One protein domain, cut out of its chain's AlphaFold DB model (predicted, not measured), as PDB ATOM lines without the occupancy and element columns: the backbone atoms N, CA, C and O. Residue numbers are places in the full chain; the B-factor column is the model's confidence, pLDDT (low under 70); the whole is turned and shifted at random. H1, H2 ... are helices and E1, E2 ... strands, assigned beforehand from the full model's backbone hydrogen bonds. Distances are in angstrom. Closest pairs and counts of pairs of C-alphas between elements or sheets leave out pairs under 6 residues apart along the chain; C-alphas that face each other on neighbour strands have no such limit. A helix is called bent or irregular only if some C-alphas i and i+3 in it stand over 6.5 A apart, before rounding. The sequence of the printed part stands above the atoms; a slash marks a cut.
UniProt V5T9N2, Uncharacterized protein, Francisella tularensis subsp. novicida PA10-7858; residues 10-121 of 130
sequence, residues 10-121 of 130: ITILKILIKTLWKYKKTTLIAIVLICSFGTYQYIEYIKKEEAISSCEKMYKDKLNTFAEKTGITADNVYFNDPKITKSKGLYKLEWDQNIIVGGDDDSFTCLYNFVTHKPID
ATOM      1  N   ILE A  10     102.034 -93.645 -34.702       79.81
ATOM      2  CA  ILE A  10     102.083 -94.497 -35.899       79.81
ATOM      3  C   ILE A  10     101.934 -95.985 -35.535       79.81
ATOM      4  O   ILE A  10     101.286 -96.746 -36.255       79.81
ATOM      5  N   THR A  11     102.506 -96.411 -34.407       80.81
ATOM      6  CA  THR A  11     102.412 -97.794 -33.922       80.81
ATOM      7  C   THR A  11     100.998 -98.108 -33.441       80.81
ATOM      8  O   THR A  11     100.463 -99.164 -33.777       80.81
ATOM      9  N   ILE A  12     100.361 -97.173 -32.727       82.06
ATOM     10  CA  ILE A  12      98.969 -97.307 -32.263       82.06
ATOM     11  C   ILE A  12      98.019 -97.405 -33.464       82.06
ATOM     12  O   ILE A  12      97.193 -98.315 -33.527       82.06
ATOM     13  N   LEU A  13      98.189 -96.534 -34.463       83.75
ATOM     14  CA  LEU A  13      97.363 -96.517 -35.672       83.75
ATOM     15  C   LEU A  13      97.462 -97.832 -36.464       83.75
ATOM     16  O   LEU A  13      96.444 -98.391 -36.875       83.75
ATOM     17  N   LYS A  14      98.676 -98.377 -36.632       84.81
ATOM     18  CA  LYS A  14      98.882 -99.673 -37.303       84.81
ATOM     19  C   LYS A  14      98.183-100.817 -36.572       84.81
ATOM     20  O   LYS A  14      97.590-101.676 -37.226       84.81
ATOM     21  N   ILE A  15      98.231-100.832 -35.238       84.25
ATOM     22  CA  ILE A  15      97.539-101.843 -34.427       84.25
ATOM     23  C   ILE A  15      96.022-101.721 -34.615       84.25
ATOM     24  O   ILE A  15      95.368-102.734 -34.868       84.25
ATOM     25  N   LEU A  16      95.468-100.505 -34.587       82.06
ATOM     26  CA  LEU A  16      94.034-100.262 -34.791       82.06
ATOM     27  C   LEU A  16      93.553-100.735 -36.170       82.06
ATOM     28  O   LEU A  16      92.585-101.489 -36.244       82.06
ATOM     29  N   ILE A  17      94.260-100.382 -37.249       84.62
ATOM     30  CA  ILE A  17      93.902-100.796 -38.620       84.62
ATOM     31  C   ILE A  17      93.948-102.322 -38.770       84.62
ATOM     32  O   ILE A  17      93.044-102.923 -39.355       84.62
ATOM     33  N   LYS A  18      94.979-102.974 -38.217       84.38
ATOM     34  CA  LYS A  18      95.134-104.436 -38.298       84.38
ATOM     35  C   LYS A  18      94.038-105.161 -37.511       84.38
ATOM     36  O   LYS A  18      93.531-106.190 -37.956       84.38
ATOM     37  N   THR A  19      93.646-104.592 -36.373       78.69
ATOM     38  CA  THR A  19      92.540-105.082 -35.543       78.69
ATOM     39  C   THR A  19      91.204-104.917 -36.277       78.69
ATOM     40  O   THR A  19      90.473-105.892 -36.423       78.69
ATOM     41  N   LEU A  20      90.935-103.742 -36.855       80.06
ATOM     42  CA  LEU A  20      89.755-103.483 -37.692       80.06
ATOM     43  C   LEU A  20      89.642-104.465 -38.867       80.06
ATOM     44  O   LEU A  20      88.564-104.991 -39.124       80.06
ATOM     45  N   TRP A  21      90.747-104.782 -39.545       81.31
ATOM     46  CA  TRP A  21      90.747-105.754 -40.648       81.31
ATOM     47  C   TRP A  21      90.430-107.183 -40.201       81.31
ATOM     48  O   TRP A  21      89.710-107.901 -40.902       81.31
ATOM     49  N   LYS A  22      90.933-107.593 -39.030       85.25
ATOM     50  CA  LYS A  22      90.657-108.911 -38.442       85.25
ATOM     51  C   LYS A  22      89.186-109.052 -38.035       85.25
ATOM     52  O   LYS A  22      88.603-110.117 -38.217       85.25
ATOM     53  N   TYR A  23      88.585-107.969 -37.544       86.19
ATOM     54  CA  TYR A  23      87.210-107.928 -37.038       86.19
ATOM     55  C   TYR A  23      86.223-107.240 -37.996       86.19
ATOM     56  O   TYR A  23      85.111-106.908 -37.605       86.19
ATOM     57  N   LYS A  24      86.569-107.069 -39.280       84.69
ATOM     58  CA  LYS A  24      85.766-106.281 -40.236       84.69
ATOM     59  C   LYS A  24      84.293-106.692 -40.316       84.69
ATOM     60  O   LYS A  24      83.426-105.837 -40.447       84.69
ATOM     61  N   LYS A  25      83.997-107.993 -40.190       87.88
ATOM     62  CA  LYS A  25      82.619-108.512 -40.186       87.88
ATOM     63  C   LYS A  25      81.859-108.115 -38.915       87.88
ATOM     64  O   LYS A  25      80.721-107.674 -39.012       87.88
ATOM     65  N   THR A  26      82.478-108.233 -37.741       86.19
ATOM     66  CA  THR A  26      81.842-107.869 -36.466       86.19
ATOM     67  C   THR A  26      81.709-106.357 -36.314       86.19
ATOM     68  O   THR A  26      80.675-105.892 -35.846       86.19
ATOM     69  N   THR A  27      82.691-105.577 -36.777       85.56
ATOM     70  CA  THR A  27      82.594-104.111 -36.827       85.56
ATOM     71  C   THR A  27      81.435-103.659 -37.714       85.56
ATOM     72  O   THR A  27      80.677-102.783 -37.312       85.56
ATOM     73  N   LEU A  28      81.245-104.282 -38.882       87.50
ATOM     74  CA  LEU A  28      80.140-103.939 -39.779       87.50
ATOM     75  C   LEU A  28      78.770-104.236 -39.146       87.50
ATOM     76  O   LEU A  28      77.881-103.393 -39.204       87.50
ATOM     77  N   ILE A  29      78.619-105.383 -38.474       90.12
ATOM     78  CA  ILE A  29      77.389-105.724 -37.738       90.12
ATOM     79  C   ILE A  29      77.118-104.705 -36.620       90.12
ATOM     80  O   ILE A  29      75.991-104.237 -36.479       90.12
ATOM     81  N   ALA A  30      78.144-104.323 -35.855       88.50
ATOM     82  CA  ALA A  30      78.003-103.332 -34.790       88.50
ATOM     83  C   ALA A  30      77.553-101.963 -35.328       88.50
ATOM     84  O   ALA A  30      76.667-101.345 -34.746       88.50
ATOM     85  N   ILE A  31      78.109-101.518 -36.461       90.62
ATOM     86  CA  ILE A  31      77.700-100.266 -37.116       90.62
ATOM     87  C   ILE A  31      76.224-100.323 -37.515       90.62
ATOM     88  O   ILE A  31      75.483 -99.396 -37.204       90.62
ATOM     89  N   VAL A  32      75.780-101.418 -38.144       92.62
ATOM     90  CA  VAL A  32      74.371-101.583 -38.539       92.62
ATOM     91  C   VAL A  32      73.451-101.494 -37.322       92.62
ATOM     92  O   VAL A  32      72.476-100.749 -37.359       92.62
ATOM     93  N   LEU A  33      73.788-102.176 -36.222       91.56
ATOM     94  CA  LEU A  33      72.997-102.130 -34.989       91.56
ATOM     95  C   LEU A  33      72.920-100.718 -34.393       91.56
ATOM     96  O   LEU A  33      71.837-100.281 -34.007       91.56
ATOM     97  N   ILE A  34      74.043 -99.993 -34.353       93.50
ATOM     98  CA  ILE A  34      74.090 -98.609 -33.855       93.50
ATOM     99  C   ILE A  34      73.224 -97.696 -34.728       93.50
ATOM    100  O   ILE A  34      72.441 -96.911 -34.197       93.50
ATOM    101  N   CYS A  35      73.316 -97.823 -36.055       92.00
ATOM    102  CA  CYS A  35      72.496 -97.044 -36.980       92.00
ATOM    103  C   CYS A  35      71.004 -97.346 -36.800       92.00
ATOM    104  O   CYS A  35      70.215 -96.416 -36.656       92.00
ATOM    105  N   SER A  36      70.606 -98.621 -36.751       90.75
ATOM    106  CA  SER A  36      69.203 -99.008 -36.547       90.75
ATOM    107  C   SER A  36      68.645 -98.487 -35.222       90.75
ATOM    108  O   SER A  36      67.524 -97.980 -35.181       90.75
ATOM    109  N   PHE A  37      69.434 -98.567 -34.148       92.62
ATOM    110  CA  PHE A  37      69.047 -98.055 -32.836       92.62
ATOM    111  C   PHE A  37      68.924 -96.526 -32.823       92.62
ATOM    112  O   PHE A  37      67.948 -95.996 -32.291       92.62
ATOM    113  N   GLY A  38      69.862 -95.819 -33.459       90.00
ATOM    114  CA  GLY A  38      69.811 -94.364 -33.610       90.00
ATOM    115  C   GLY A  38      68.566 -93.904 -34.369       90.00
ATOM    116  O   GLY A  38      67.848 -93.025 -33.894       90.00
ATOM    117  N   THR A  39      68.247 -94.551 -35.494       91.44
ATOM    118  CA  THR A  39      67.029 -94.258 -36.265       91.44
ATOM    119  C   THR A  39      65.767 -94.494 -35.435       91.44
ATOM    120  O   THR A  39      64.848 -93.679 -35.470       91.44
ATOM    121  N   TYR A  40      65.721 -95.578 -34.654       89.94
ATOM    122  CA  TYR A  40      64.587 -95.864 -33.775       89.94
ATOM    123  C   TYR A  40      64.380 -94.768 -32.720       89.94
ATOM    124  O   TYR A  40      63.261 -94.273 -32.566       89.94
ATOM    125  N   GLN A  41      65.450 -94.345 -32.035       90.75
ATOM    126  CA  GLN A  41      65.362 -93.259 -31.054       90.75
ATOM    127  C   GLN A  41      64.910 -91.944 -31.691       90.75
ATOM    128  O   GLN A  41      64.061 -91.252 -31.131       90.75
ATOM    129  N   TYR A  42      65.435 -91.624 -32.874       88.75
ATOM    130  CA  TYR A  42      65.084 -90.405 -33.593       88.75
ATOM    131  C   TYR A  42      63.600 -90.365 -33.994       88.75
ATOM    132  O   TYR A  42      62.938 -89.341 -33.835       88.75
ATOM    133  N   ILE A  43      63.039 -91.492 -34.443       87.38
ATOM    134  CA  ILE A  43      61.609 -91.589 -34.773       87.38
ATOM    135  C   ILE A  43      60.736 -91.402 -33.524       87.38
ATOM    136  O   ILE A  43      59.730 -90.696 -33.583       87.38
ATOM    137  N   GLU A  44      61.087 -92.029 -32.397       87.12
ATOM    138  CA  GLU A  44      60.335 -91.846 -31.145       87.12
ATOM    139  C   GLU A  44      60.434 -90.405 -30.626       87.12
ATOM    140  O   GLU A  44      59.446 -89.896 -30.100       87.12
ATOM    141  N   TYR A  45      61.578 -89.738 -30.813       88.44
ATOM    142  CA  TYR A  45      61.745 -88.318 -30.500       88.44
ATOM    143  C   TYR A  45      60.797 -87.440 -31.327       88.44
ATOM    144  O   TYR A  45      59.999 -86.708 -30.749       88.44
ATOM    145  N   ILE A  46      60.788 -87.586 -32.658       90.56
ATOM    146  CA  ILE A  46      59.897 -86.801 -33.534       90.56
ATOM    147  C   ILE A  46      58.428 -86.989 -33.148       90.56
ATOM    148  O   ILE A  46      57.687 -86.016 -33.054       90.56
ATOM    149  N   LYS A  47      57.999 -88.228 -32.882       88.81
ATOM    150  CA  LYS A  47      56.610 -88.509 -32.483       88.81
ATOM    151  C   LYS A  47      56.218 -87.831 -31.171       88.81
ATOM    152  O   LYS A  47      55.048 -87.513 -30.981       88.81
ATOM    153  N   LYS A  48      57.163 -87.678 -30.238       89.94
ATOM    154  CA  LYS A  48      56.924 -86.964 -28.978       89.94
ATOM    155  C   LYS A  48      56.784 -85.469 -29.228       89.94
ATOM    156  O   LYS A  48      55.783 -84.905 -28.805       89.94
ATOM    157  N   GLU A  49      57.715 -84.878 -29.969       91.88
ATOM    158  CA  GLU A  49      57.680 -83.456 -30.336       91.88
ATOM    159  C   GLU A  49      56.395 -83.089 -31.083       91.88
ATOM    160  O   GLU A  49      55.734 -82.104 -30.761       91.88
ATOM    161  N   GLU A  50      55.982 -83.922 -32.041       92.38
ATOM    162  CA  GLU A  50      54.741 -83.729 -32.791       92.38
ATOM    163  C   GLU A  50      53.511 -83.731 -31.870       92.38
ATOM    164  O   GLU A  50      52.619 -82.888 -32.012       92.38
ATOM    165  N   ALA A  51      53.469 -84.653 -30.904       91.88
ATOM    166  CA  ALA A  51      52.376 -84.750 -29.945       91.88
ATOM    167  C   ALA A  51      52.336 -83.547 -28.992       91.88
ATOM    168  O   ALA A  51      51.260 -82.985 -28.782       91.88
ATOM    169  N   ILE A  52      53.493 -83.137 -28.459       93.12
ATOM    170  CA  ILE A  52      53.642 -81.954 -27.597       93.12
ATOM    171  C   ILE A  52      53.155 -80.718 -28.348       93.12
ATOM    172  O   ILE A  52      52.169 -80.107 -27.943       93.12
ATOM    173  N   SER A  53      53.758 -80.429 -29.504       93.62
ATOM    174  CA  SER A  53      53.441 -79.250 -30.313       93.62
ATOM    175  C   SER A  53      51.959 -79.189 -30.700       93.62
ATOM    176  O   SER A  53      51.322 -78.136 -30.613       93.62
ATOM    177  N   SER A  54      51.367 -80.328 -31.071       93.12
ATOM    178  CA  SER A  54      49.945 -80.393 -31.422       93.12
ATOM    179  C   SER A  54      49.026 -80.122 -30.227       93.12
ATOM    180  O   SER A  54      47.991 -79.471 -30.379       93.12
ATOM    181  N   CYS A  55      49.384 -80.624 -29.045       91.62
ATOM    182  CA  CYS A  55      48.619 -80.418 -27.819       91.62
ATOM    183  C   CYS A  55      48.753 -78.987 -27.287       91.62
ATOM    184  O   CYS A  55      47.743 -78.387 -26.921       91.62
ATOM    185  N   GLU A  56      49.954 -78.408 -27.308       91.50
ATOM    186  CA  GLU A  56      50.174 -76.997 -26.962       91.50
ATOM    187  C   GLU A  56      49.371 -76.074 -27.876       91.50
ATOM    188  O   GLU A  56      48.699 -75.153 -27.408       91.50
ATOM    189  N   LYS A  57      49.380 -76.354 -29.186       91.25
ATOM    190  CA  LYS A  57      48.576 -75.608 -30.154       91.25
ATOM    191  C   LYS A  57      47.083 -75.710 -29.839       91.25
ATOM    192  O   LYS A  57      46.419 -74.683 -29.777       91.25
ATOM    193  N   MET A  58      46.570 -76.914 -29.578       89.81
ATOM    194  CA  MET A  58      45.170 -77.104 -29.176       89.81
ATOM    195  C   MET A  58      44.815 -76.275 -27.936       89.81
ATOM    196  O   MET A  58      43.739 -75.679 -27.892       89.81
ATOM    197  N   TYR A  59      45.688 -76.245 -26.928       88.69
ATOM    198  CA  TYR A  59      45.462 -75.442 -25.732       88.69
ATOM    199  C   TYR A  59      45.420 -73.945 -26.063       88.69
ATOM    200  O   TYR A  59      44.462 -73.272 -25.689       88.69
ATOM    201  N   LYS A  60      46.400 -73.430 -26.820       87.12
ATOM    202  CA  LYS A  60      46.433 -72.018 -27.238       87.12
ATOM    203  C   LYS A  60      45.206 -71.635 -28.069       87.12
ATOM    204  O   LYS A  60      44.640 -70.570 -27.848       87.12
ATOM    205  N   ASP A  61      44.753 -72.510 -28.965       86.75
ATOM    206  CA  ASP A  61      43.546 -72.293 -29.773       86.75
ATOM    207  C   ASP A  61      42.287 -72.218 -28.885       86.75
ATOM    208  O   ASP A  61      41.443 -71.329 -29.057       86.75
ATOM    209  N   LYS A  62      42.176 -73.099 -27.879       83.00
ATOM    210  CA  LYS A  62      41.096 -73.049 -26.877       83.00
ATOM    211  C   LYS A  62      41.159 -71.780 -26.031       83.00
ATOM    212  O   LYS A  62      40.119 -71.162 -25.802       83.00
ATOM    213  N   LEU A  63      42.357 -71.378 -25.610       82.25
ATOM    214  CA  LEU A  63      42.560 -70.157 -24.841       82.25
ATOM    215  C   LEU A  63      42.175 -68.926 -25.664       82.25
ATOM    216  O   LEU A  63      41.427 -68.100 -25.169       82.25
ATOM    217  N   ASN A  64      42.572 -68.840 -26.935       78.94
ATOM    218  CA  ASN A  64      42.178 -67.745 -27.827       78.94
ATOM    219  C   ASN A  64      40.660 -67.699 -28.065       78.94
ATOM    220  O   ASN A  64      40.061 -66.628 -28.033       78.94
ATOM    221  N   THR A  65      40.009 -68.856 -28.201       76.56
ATOM    222  CA  THR A  65      38.537 -68.928 -28.289       76.56
ATOM    223  C   THR A  65      37.862 -68.420 -27.002       76.56
ATOM    224  O   THR A  65      36.762 -67.865 -27.029       76.56
ATOM    225  N   PHE A  66      38.509 -68.604 -25.847       71.25
ATOM    226  CA  PHE A  66      38.068 -68.043 -24.569       71.25
ATOM    227  C   PHE A  66      38.438 -66.554 -24.421       71.25
ATOM    228  O   PHE A  66      37.669 -65.781 -23.843       71.25
ATOM    229  N   ALA A  67      39.568 -66.133 -24.988       70.81
ATOM    230  CA  ALA A  67      40.064 -64.761 -25.038       70.81
ATOM    231  C   ALA A  67      39.100 -63.837 -25.773       70.81
ATOM    232  O   ALA A  67      38.831 -62.739 -25.297       70.81
ATOM    233  N   GLU A  68      38.506 -64.307 -26.874       62.25
ATOM    234  CA  GLU A  68      37.444 -63.590 -27.594       62.25
ATOM    235  C   GLU A  68      36.270 -63.199 -26.677       62.25
ATOM    236  O   GLU A  68      35.548 -62.247 -26.965       62.25
ATOM    237  N   LYS A  69      36.093 -63.898 -25.546       61.59
ATOM    238  CA  LYS A  69      35.051 -63.629 -24.545       61.59
ATOM    239  C   LYS A  69      35.547 -62.888 -23.299       61.59
ATOM    240  O   LYS A  69      34.716 -62.366 -22.563       61.59
ATOM    241  N   THR A  70      36.855 -62.865 -23.027       62.34
ATOM    242  CA  THR A  70      37.418 -62.436 -21.724       62.34
ATOM    243  C   THR A  70      38.589 -61.452 -21.799       62.34
ATOM    244  O   THR A  70      38.898 -60.816 -20.796       62.34
ATOM    245  N   GLY A  71      39.223 -61.283 -22.963       64.25
ATOM    246  CA  GLY A  71      40.349 -60.369 -23.186       64.25
ATOM    247  C   GLY A  71      41.744 -60.921 -22.848       64.25
ATOM    248  O   GLY A  71      42.718 -60.189 -23.001       64.25
ATOM    249  N   ILE A  72      41.874 -62.182 -22.412       64.81
ATOM    250  CA  ILE A  72      43.166 -62.814 -22.067       64.81
ATOM    251  C   ILE A  72      43.755 -63.511 -23.299       64.81
ATOM    252  O   ILE A  72      43.277 -64.578 -23.662       64.81
ATOM    253  N   THR A  73      44.784 -62.956 -23.947       63.25
ATOM    254  CA  THR A  73      45.366 -63.547 -25.171       63.25
ATOM    255  C   THR A  73      46.389 -64.653 -24.882       63.25
ATOM    256  O   THR A  73      47.062 -64.650 -23.849       63.25
ATOM    257  N   ALA A  74      46.550 -65.603 -25.815       65.50
ATOM    258  CA  ALA A  74      47.525 -66.697 -25.700       65.50
ATOM    259  C   ALA A  74      48.994 -66.276 -25.920       65.50
ATOM    260  O   ALA A  74      49.878 -67.136 -25.992       65.50
ATOM    261  N   ASP A  75      49.267 -64.973 -26.028       66.44
ATOM    262  CA  ASP A  75      50.596 -64.443 -26.352       66.44
ATOM    263  C   ASP A  75      51.611 -64.656 -25.216       66.44
ATOM    264  O   ASP A  75      52.813 -64.705 -25.470       66.44
ATOM    265  N   ASN A  76      51.133 -64.871 -23.982       68.81
ATOM    266  CA  ASN A  76      51.953 -65.093 -22.785       68.81
ATOM    267  C   ASN A  76      51.759 -66.497 -22.182       68.81
ATOM    268  O   ASN A  76      51.705 -66.632 -20.960       68.81
ATOM    269  N   VAL A  77      51.601 -67.527 -23.021       81.94
ATOM    270  CA  VAL A  77      51.507 -68.926 -22.564       81.94
ATOM    271  C   VAL A  77      52.853 -69.628 -22.713       81.94
ATOM    272  O   VAL A  77      53.319 -69.852 -23.838       81.94
ATOM    273  N   TYR A  78      53.433 -70.035 -21.586       84.81
ATOM    274  CA  TYR A  78      54.662 -70.829 -21.532       84.81
ATOM    275  C   TYR A  78      54.362 -72.239 -21.032       84.81
ATOM    276  O   TYR A  78      53.699 -72.407 -20.013       84.81
ATOM    277  N   PHE A  79      54.871 -73.243 -21.743       88.62
ATOM    278  CA  PHE A  79      54.740 -74.649 -21.377       88.62
ATOM    279  C   PHE A  79      56.082 -75.168 -20.871       88.62
ATOM    280  O   PHE A  79      57.102 -75.000 -21.538       88.62
ATOM    281  N   ASN A  80      56.070 -75.817 -19.710       88.81
ATOM    282  CA  ASN A  80      57.167 -76.688 -19.293       88.81
ATOM    283  C   ASN A  80      56.981 -78.096 -19.877       88.81
ATOM    284  O   ASN A  80      55.944 -78.405 -20.467       88.81
ATOM    285  N   ASP A  81      57.970 -78.972 -19.694       88.38
ATOM    286  CA  ASP A  81      57.883 -80.350 -20.182       88.38
ATOM    287  C   ASP A  81      56.686 -81.101 -19.559       88.38
ATOM    288  O   ASP A  81      56.562 -81.164 -18.329       88.38
ATOM    289  N   PRO A  82      55.813 -81.728 -20.371       91.75
ATOM    290  CA  PRO A  82      54.713 -82.528 -19.856       91.75
ATOM    291  C   PRO A  82      55.185 -83.876 -19.324       91.75
ATOM    292  O   PRO A  82      56.135 -84.496 -19.816       91.75
ATOM    293  N   LYS A  83      54.387 -84.444 -18.423       92.06
ATOM    294  CA  LYS A  83      54.437 -85.879 -18.156       92.06
ATOM    295  C   LYS A  83      53.771 -86.627 -19.310       92.06
ATOM    296  O   LYS A  83      52.603 -86.400 -19.616       92.06
ATOM    297  N   ILE A  84      54.501 -87.557 -19.929       90.06
ATOM    298  CA  ILE A  84      54.007 -88.349 -21.063       90.06
ATOM    299  C   ILE A  84      53.804 -89.805 -20.644       90.06
ATOM    300  O   ILE A  84      54.754 -90.499 -20.285       90.06
ATOM    301  N   THR A  85      52.571 -90.294 -20.771       91.06
ATOM    302  CA  THR A  85      52.230 -91.711 -20.588       91.06
ATOM    303  C   THR A  85      51.813 -92.323 -21.926       91.06
ATOM    304  O   THR A  85      50.925 -91.812 -22.605       91.06
ATOM    305  N   LYS A  86      52.440 -93.438 -22.320       88.19
ATOM    306  CA  LYS A  86      52.127 -94.165 -23.563       88.19
ATOM    307  C   LYS A  86      51.124 -95.279 -23.284       88.19
ATOM    308  O   LYS A  86      51.385 -96.139 -22.447       88.19
ATOM    309  N   SER A  87      50.018 -95.311 -24.022       82.75
ATOM    310  CA  SER A  87      49.058 -96.418 -23.972       82.75
ATOM    311  C   SER A  87      48.489 -96.690 -25.358       82.75
ATOM    312  O   SER A  87      47.934 -95.790 -25.970       82.75
ATOM    313  N   LYS A  88      48.652 -97.922 -25.861       81.31
ATOM    314  CA  LYS A  88      48.005 -98.483 -27.070       81.31
ATOM    315  C   LYS A  88      47.627 -97.454 -28.156       81.31
ATOM    316  O   LYS A  88      46.454 -97.216 -28.417       81.31
ATOM    317  N   GLY A  89      48.626 -96.866 -28.815       80.06
ATOM    318  CA  GLY A  89      48.384 -95.936 -29.926       80.06
ATOM    319  C   GLY A  89      48.057 -94.494 -29.512       80.06
ATOM    320  O   GLY A  89      47.763 -93.677 -30.384       80.06
ATOM    321  N   LEU A  90      48.172 -94.170 -28.221       87.25
ATOM    322  CA  LEU A  90      47.968 -92.839 -27.659       87.25
ATOM    323  C   LEU A  90      49.172 -92.379 -26.820       87.25
ATOM    324  O   LEU A  90      49.796 -93.185 -26.113       87.25
ATOM    325  N   TYR A  91      49.452 -91.075 -26.843       89.38
ATOM    326  CA  TYR A  91      50.111 -90.390 -25.728       89.38
ATOM    327  C   TYR A  91      49.070 -89.659 -24.893       89.38
ATOM    328  O   TYR A  91      48.213 -88.962 -25.426       89.38
ATOM    329  N   LYS A  92      49.181 -89.788 -23.575       90.75
ATOM    330  CA  LYS A  92      48.580 -88.869 -22.615       90.75
ATOM    331  C   LYS A  92      49.668 -87.894 -22.180       90.75
ATOM    332  O   LYS A  92      50.678 -88.344 -21.641       90.75
ATOM    333  N   LEU A  93      49.476 -86.612 -22.462       91.19
ATOM    334  CA  LEU A  93      50.370 -85.525 -22.078       91.19
ATOM    335  C   LEU A  93      49.690 -84.721 -20.973       91.19
ATOM    336  O   LEU A  93      48.553 -84.285 -21.149       91.19
ATOM    337  N   GLU A  94      50.364 -84.569 -19.839       90.88
ATOM    338  CA  GLU A  94      49.835 -83.916 -18.640       90.88
ATOM    339  C   GLU A  94      50.784 -82.790 -18.212       90.88
ATOM    340  O   GLU A  94      51.927 -83.045 -17.828       90.88
ATOM    341  N   TRP A  95      50.292 -81.555 -18.269       88.31
ATOM    342  CA  TRP A  95      50.901 -80.376 -17.665       88.31
ATOM    343  C   TRP A  95      50.146 -80.078 -16.374       88.31
ATOM    344  O   TRP A  95      49.101 -79.445 -16.412       88.31
ATOM    345  N   ASP A  96      50.621 -80.600 -15.250       86.44
ATOM    346  CA  ASP A  96      50.041 -80.351 -13.925       86.44
ATOM    347  C   ASP A  96      50.719 -79.120 -13.316       86.44
ATOM    348  O   ASP A  96      51.897 -79.191 -12.977       86.44
ATOM    349  N   GLN A  97      50.012 -77.986 -13.278       78.81
ATOM    350  CA  GLN A  97      50.525 -76.681 -12.823       78.81
ATOM    351  C   GLN A  97      51.821 -76.249 -13.527       78.81
ATOM    352  O   GLN A  97      52.709 -75.643 -12.940       78.81
ATOM    353  N   ASN A  98      51.943 -76.614 -14.801       82.81
ATOM    354  CA  ASN A  98      53.164 -76.462 -15.594       82.81
ATOM    355  C   ASN A  98      52.938 -75.619 -16.855       82.81
ATOM    356  O   ASN A  98      53.735 -75.676 -17.797       82.81
ATOM    357  N   ILE A  99      51.840 -74.863 -16.880       81.25
ATOM    358  CA  ILE A  99      51.531 -73.878 -17.913       81.25
ATOM    359  C   ILE A  99      51.445 -72.527 -17.228       81.25
ATOM    360  O   ILE A  99      50.614 -72.352 -16.351       81.25
ATOM    361  N   ILE A 100      52.262 -71.570 -17.641       80.25
ATOM    362  CA  ILE A 100      52.173 -70.205 -17.122       80.25
ATOM    363  C   ILE A 100      51.307 -69.410 -18.089       80.25
ATOM    364  O   ILE A 100      51.691 -69.242 -19.249       80.25
ATOM    365  N   VAL A 101      50.159 -68.921 -17.618       78.31
ATOM    366  CA  VAL A 101      49.218 -68.097 -18.388       78.31
ATOM    367  C   VAL A 101      49.029 -66.772 -17.673       78.31
ATOM    368  O   VAL A 101      48.438 -66.710 -16.602       78.31
ATOM    369  N   GLY A 102      49.542 -65.684 -18.249       71.12
ATOM    370  CA  GLY A 102      49.343 -64.350 -17.666       71.12
ATOM    371  C   GLY A 102      49.936 -64.165 -16.259       71.12
ATOM    372  O   GLY A 102      49.567 -63.216 -15.577       71.12
ATOM    373  N   GLY A 103      50.861 -65.038 -15.846       71.44
ATOM    374  CA  GLY A 103      51.490 -65.017 -14.522       71.44
ATOM    375  C   GLY A 103      50.917 -66.017 -13.515       71.44
ATOM    376  O   GLY A 103      51.509 -66.148 -12.448       71.44
ATOM    377  N   ASP A 104      49.847 -66.739 -13.862       77.12
ATOM    378  CA  ASP A 104      49.268 -67.806 -13.041       77.12
ATOM    379  C   ASP A 104      49.602 -69.196 -13.606       77.12
ATOM    380  O   ASP A 104      49.716 -69.374 -14.825       77.12
ATOM    381  N   ASP A 105      49.733 -70.183 -12.716       84.25
ATOM    382  CA  ASP A 105      49.927 -71.586 -13.089       84.25
ATOM    383  C   ASP A 105      48.586 -72.240 -13.460       84.25
ATOM    384  O   ASP A 105      47.627 -72.227 -12.685       84.25
ATOM    385  N   ASP A 106      48.535 -72.872 -14.629       83.56
ATOM    386  CA  ASP A 106      47.397 -73.637 -15.133       83.56
ATOM    387  C   ASP A 106      47.783 -75.095 -15.423       83.56
ATOM    388  O   ASP A 106      48.959 -75.482 -15.470       83.56
ATOM    389  N   SER A 107      46.759 -75.932 -15.591       84.19
ATOM    390  CA  SER A 107      46.897 -77.356 -15.858       84.19
ATOM    391  C   SER A 107      46.133 -77.794 -17.099       84.19
ATOM    392  O   SER A 107      44.974 -77.445 -17.312       84.19
ATOM    393  N   PHE A 108      46.754 -78.661 -17.896       86.88
ATOM    394  CA  PHE A 108      46.146 -79.202 -19.104       86.88
ATOM    395  C   PHE A 108      46.499 -80.669 -19.293       86.88
ATOM    396  O   PHE A 108      47.636 -81.095 -19.110       86.88
ATOM    397  N   THR A 109      45.515 -81.458 -19.710       88.81
ATOM    398  CA  THR A 109      45.729 -82.838 -20.142       88.81
ATOM    399  C   THR A 109      45.255 -82.999 -21.575       88.81
ATOM    400  O   THR A 109      44.115 -82.673 -21.903       88.81
ATOM    401  N   CYS A 110      46.119 -83.561 -22.412       89.94
ATOM    402  CA  CYS A 110      45.853 -83.845 -23.811       89.94
ATOM    403  C   CYS A 110      46.028 -85.337 -24.097       89.94
ATOM    404  O   CYS A 110      46.990 -85.964 -23.655       89.94
ATOM    405  N   LEU A 111      45.112 -85.908 -24.877       90.62
ATOM    406  CA  LEU A 111      45.283 -87.234 -25.466       90.62
ATOM    407  C   LEU A 111      45.658 -87.059 -26.935       90.62
ATOM    408  O   LEU A 111      44.886 -86.487 -27.689       90.62
ATOM    409  N   TYR A 112      46.806 -87.564 -27.361       90.12
ATOM    410  CA  TYR A 112      47.259 -87.521 -28.748       90.12
ATOM    411  C   TYR A 112      47.200 -88.910 -29.380       90.12
ATOM    412  O   TYR A 112      47.713 -89.869 -28.807       90.12
ATOM    413  N   ASN A 113      46.592 -89.021 -30.564       88.25
ATOM    414  CA  ASN A 113      46.471 -90.272 -31.306       88.25
ATOM    415  C   ASN A 113      47.477 -90.332 -32.461       88.25
ATOM    416  O   ASN A 113      47.407 -89.521 -33.385       88.25
ATOM    417  N   PHE A 114      48.365 -91.334 -32.447       83.12
ATOM    418  CA  PHE A 114      49.381 -91.503 -33.499       83.12
ATOM    419  C   PHE A 114      48.832 -92.026 -34.813       83.12
ATOM    420  O   PHE A 114      49.477 -91.868 -35.837       83.12
ATOM    421  N   VAL A 115      47.687 -92.707 -34.793       81.88
ATOM    422  CA  VAL A 115      47.074 -93.215 -36.023       81.88
ATOM    423  C   VAL A 115      46.532 -92.045 -36.831       81.88
ATOM    424  O   VAL A 115      46.688 -91.998 -38.046       81.88
ATOM    425  N   THR A 116      45.909 -91.080 -36.153       85.81
ATOM    426  CA  THR A 116      45.292 -89.918 -36.800       85.81
ATOM    427  C   THR A 116      46.191 -88.688 -36.827       85.81
ATOM    428  O   THR A 116      45.775 -87.683 -37.397       85.81
ATOM    429  N   HIS A 117      47.376 -88.747 -36.208       84.69
ATOM    430  CA  HIS A 117      48.303 -87.625 -36.025       84.69
ATOM    431  C   HIS A 117      47.630 -86.371 -35.447       84.69
ATOM    432  O   HIS A 117      47.897 -85.240 -35.855       84.69
ATOM    433  N   LYS A 118      46.676 -86.570 -34.528       85.94
ATOM    434  CA  LYS A 118      45.831 -85.491 -34.009       85.94
ATOM    435  C   LYS A 118      45.570 -85.637 -32.513       85.94
ATOM    436  O   LYS A 118      45.366 -86.761 -32.040       85.94
ATOM    437  N   PRO A 119      45.510 -84.513 -31.780       88.31
ATOM    438  CA  PRO A 119      44.976 -84.496 -30.431       88.31
ATOM    439  C   PRO A 119      43.477 -84.832 -30.455       88.31
ATOM    440  O   PRO A 119      42.739 -84.434 -31.358       88.31
ATOM    441  N   ILE A 120      43.037 -85.602 -29.468       86.00
ATOM    442  CA  ILE A 120      41.650 -85.982 -29.253       86.00
ATOM    443  C   ILE A 120      41.044 -84.952 -28.311       86.00
ATOM    444  O   ILE A 120      41.341 -84.931 -27.115       86.00
ATOM    445  N   ASP A 121      40.156 -84.129 -28.852       71.25
ATOM    446  CA  ASP A 121      39.338 -83.233 -28.051       71.25
ATOM    447  C   ASP A 121      38.182 -84.021 -27.422       71.25
ATOM    448  O   ASP A 121      37.066 -84.048 -27.938       71.25
TER     449      ASP A 121
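Overview. This is residues 10 to 121 of the 130 residues of an uncharacterized protein of Francisella tularensis subsp. novicida PA10-7858 (UniProt V5T9N2). Picture one very long helix, H2, with a small, twisted sheet curled round its residues 47 to 63 and a short helix, H1, meeting its first end at nearly a right angle to make an L. Away from the sheet, residues 29 to 46 of H2 and residues 10 to 19 of H1 stick out as a long bare arm with a bent-off tip. The printed part has 112 residues, and along the chain come two named helices, H1 and H2, and then five named strands, E1 to E5; the class is mixed, helices and strands, and the sheet is branched, its neighbour pairs E1 and E3, E2 and E3, E3 and E4, and E4 and E5 each antiparallel. The whole is extended, with a radius of gyration of the C-alphas of 23.1 A and spans of 75 by 33 by 19 A.

Along the chain. Find C-alpha 10 at (102.083, -94.497, -35.899), where H1, residues 10 to 22, begins; it runs 18.6 A. From C-alpha 24 at (85.766, -106.281, -40.236), H2 runs 67.8 A through residues 24 to 70. Then read the strands: E1, residues 77 to 79; E2, residues 83 to 87; E3, residues 90 to 101, 26.5 A long; E4, residues 104 to 113, 29.1 A long; and E5, residues 118 to 120, ending at C-alpha 120 at (41.650, -85.982, -29.253).

Arrangement. Begin at H1, which is close to but not clearly touching H2: the closest C-alphas, Leu 20 and Thr 27, are 7.2 A apart, and the lines are about perpendicular at 89 degrees. H1 is not on the sheet. H2 is on it; look at the closest C-alphas of H2 and E4, Ala 51 and Tyr 112, 5.9 A apart, and those of H2 and E5, Cys 55 and Pro 119, 6.1 A apart. E2 E3 E4 E5 form a meander, each strand the antiparallel neighbour of the one before. E3 bends by 71 degrees at residue 97. On one side of E3 find E1, with N 78 and O 100 at 3.0 A, and E2, with N 85 and O 92 at 2.9 A; on the other side is E4, with N 93 and O 110 at 2.8 A. E5 is beside residues 111 to 113 of E4, with N 120 and O 111 at 2.7 A. Every O i to N i+4 pair is within hydrogen-bond range in H1, and 42 of 43 are in H2.

Size, cuts and confidence. The two C-alphas farthest apart, Thr 11 and Lys 69, are 76.1 A apart. The printed part has no cut and no long link. Mean pLDDT of the printed part is 84.4; look for values under 70 at residues 68 to 76.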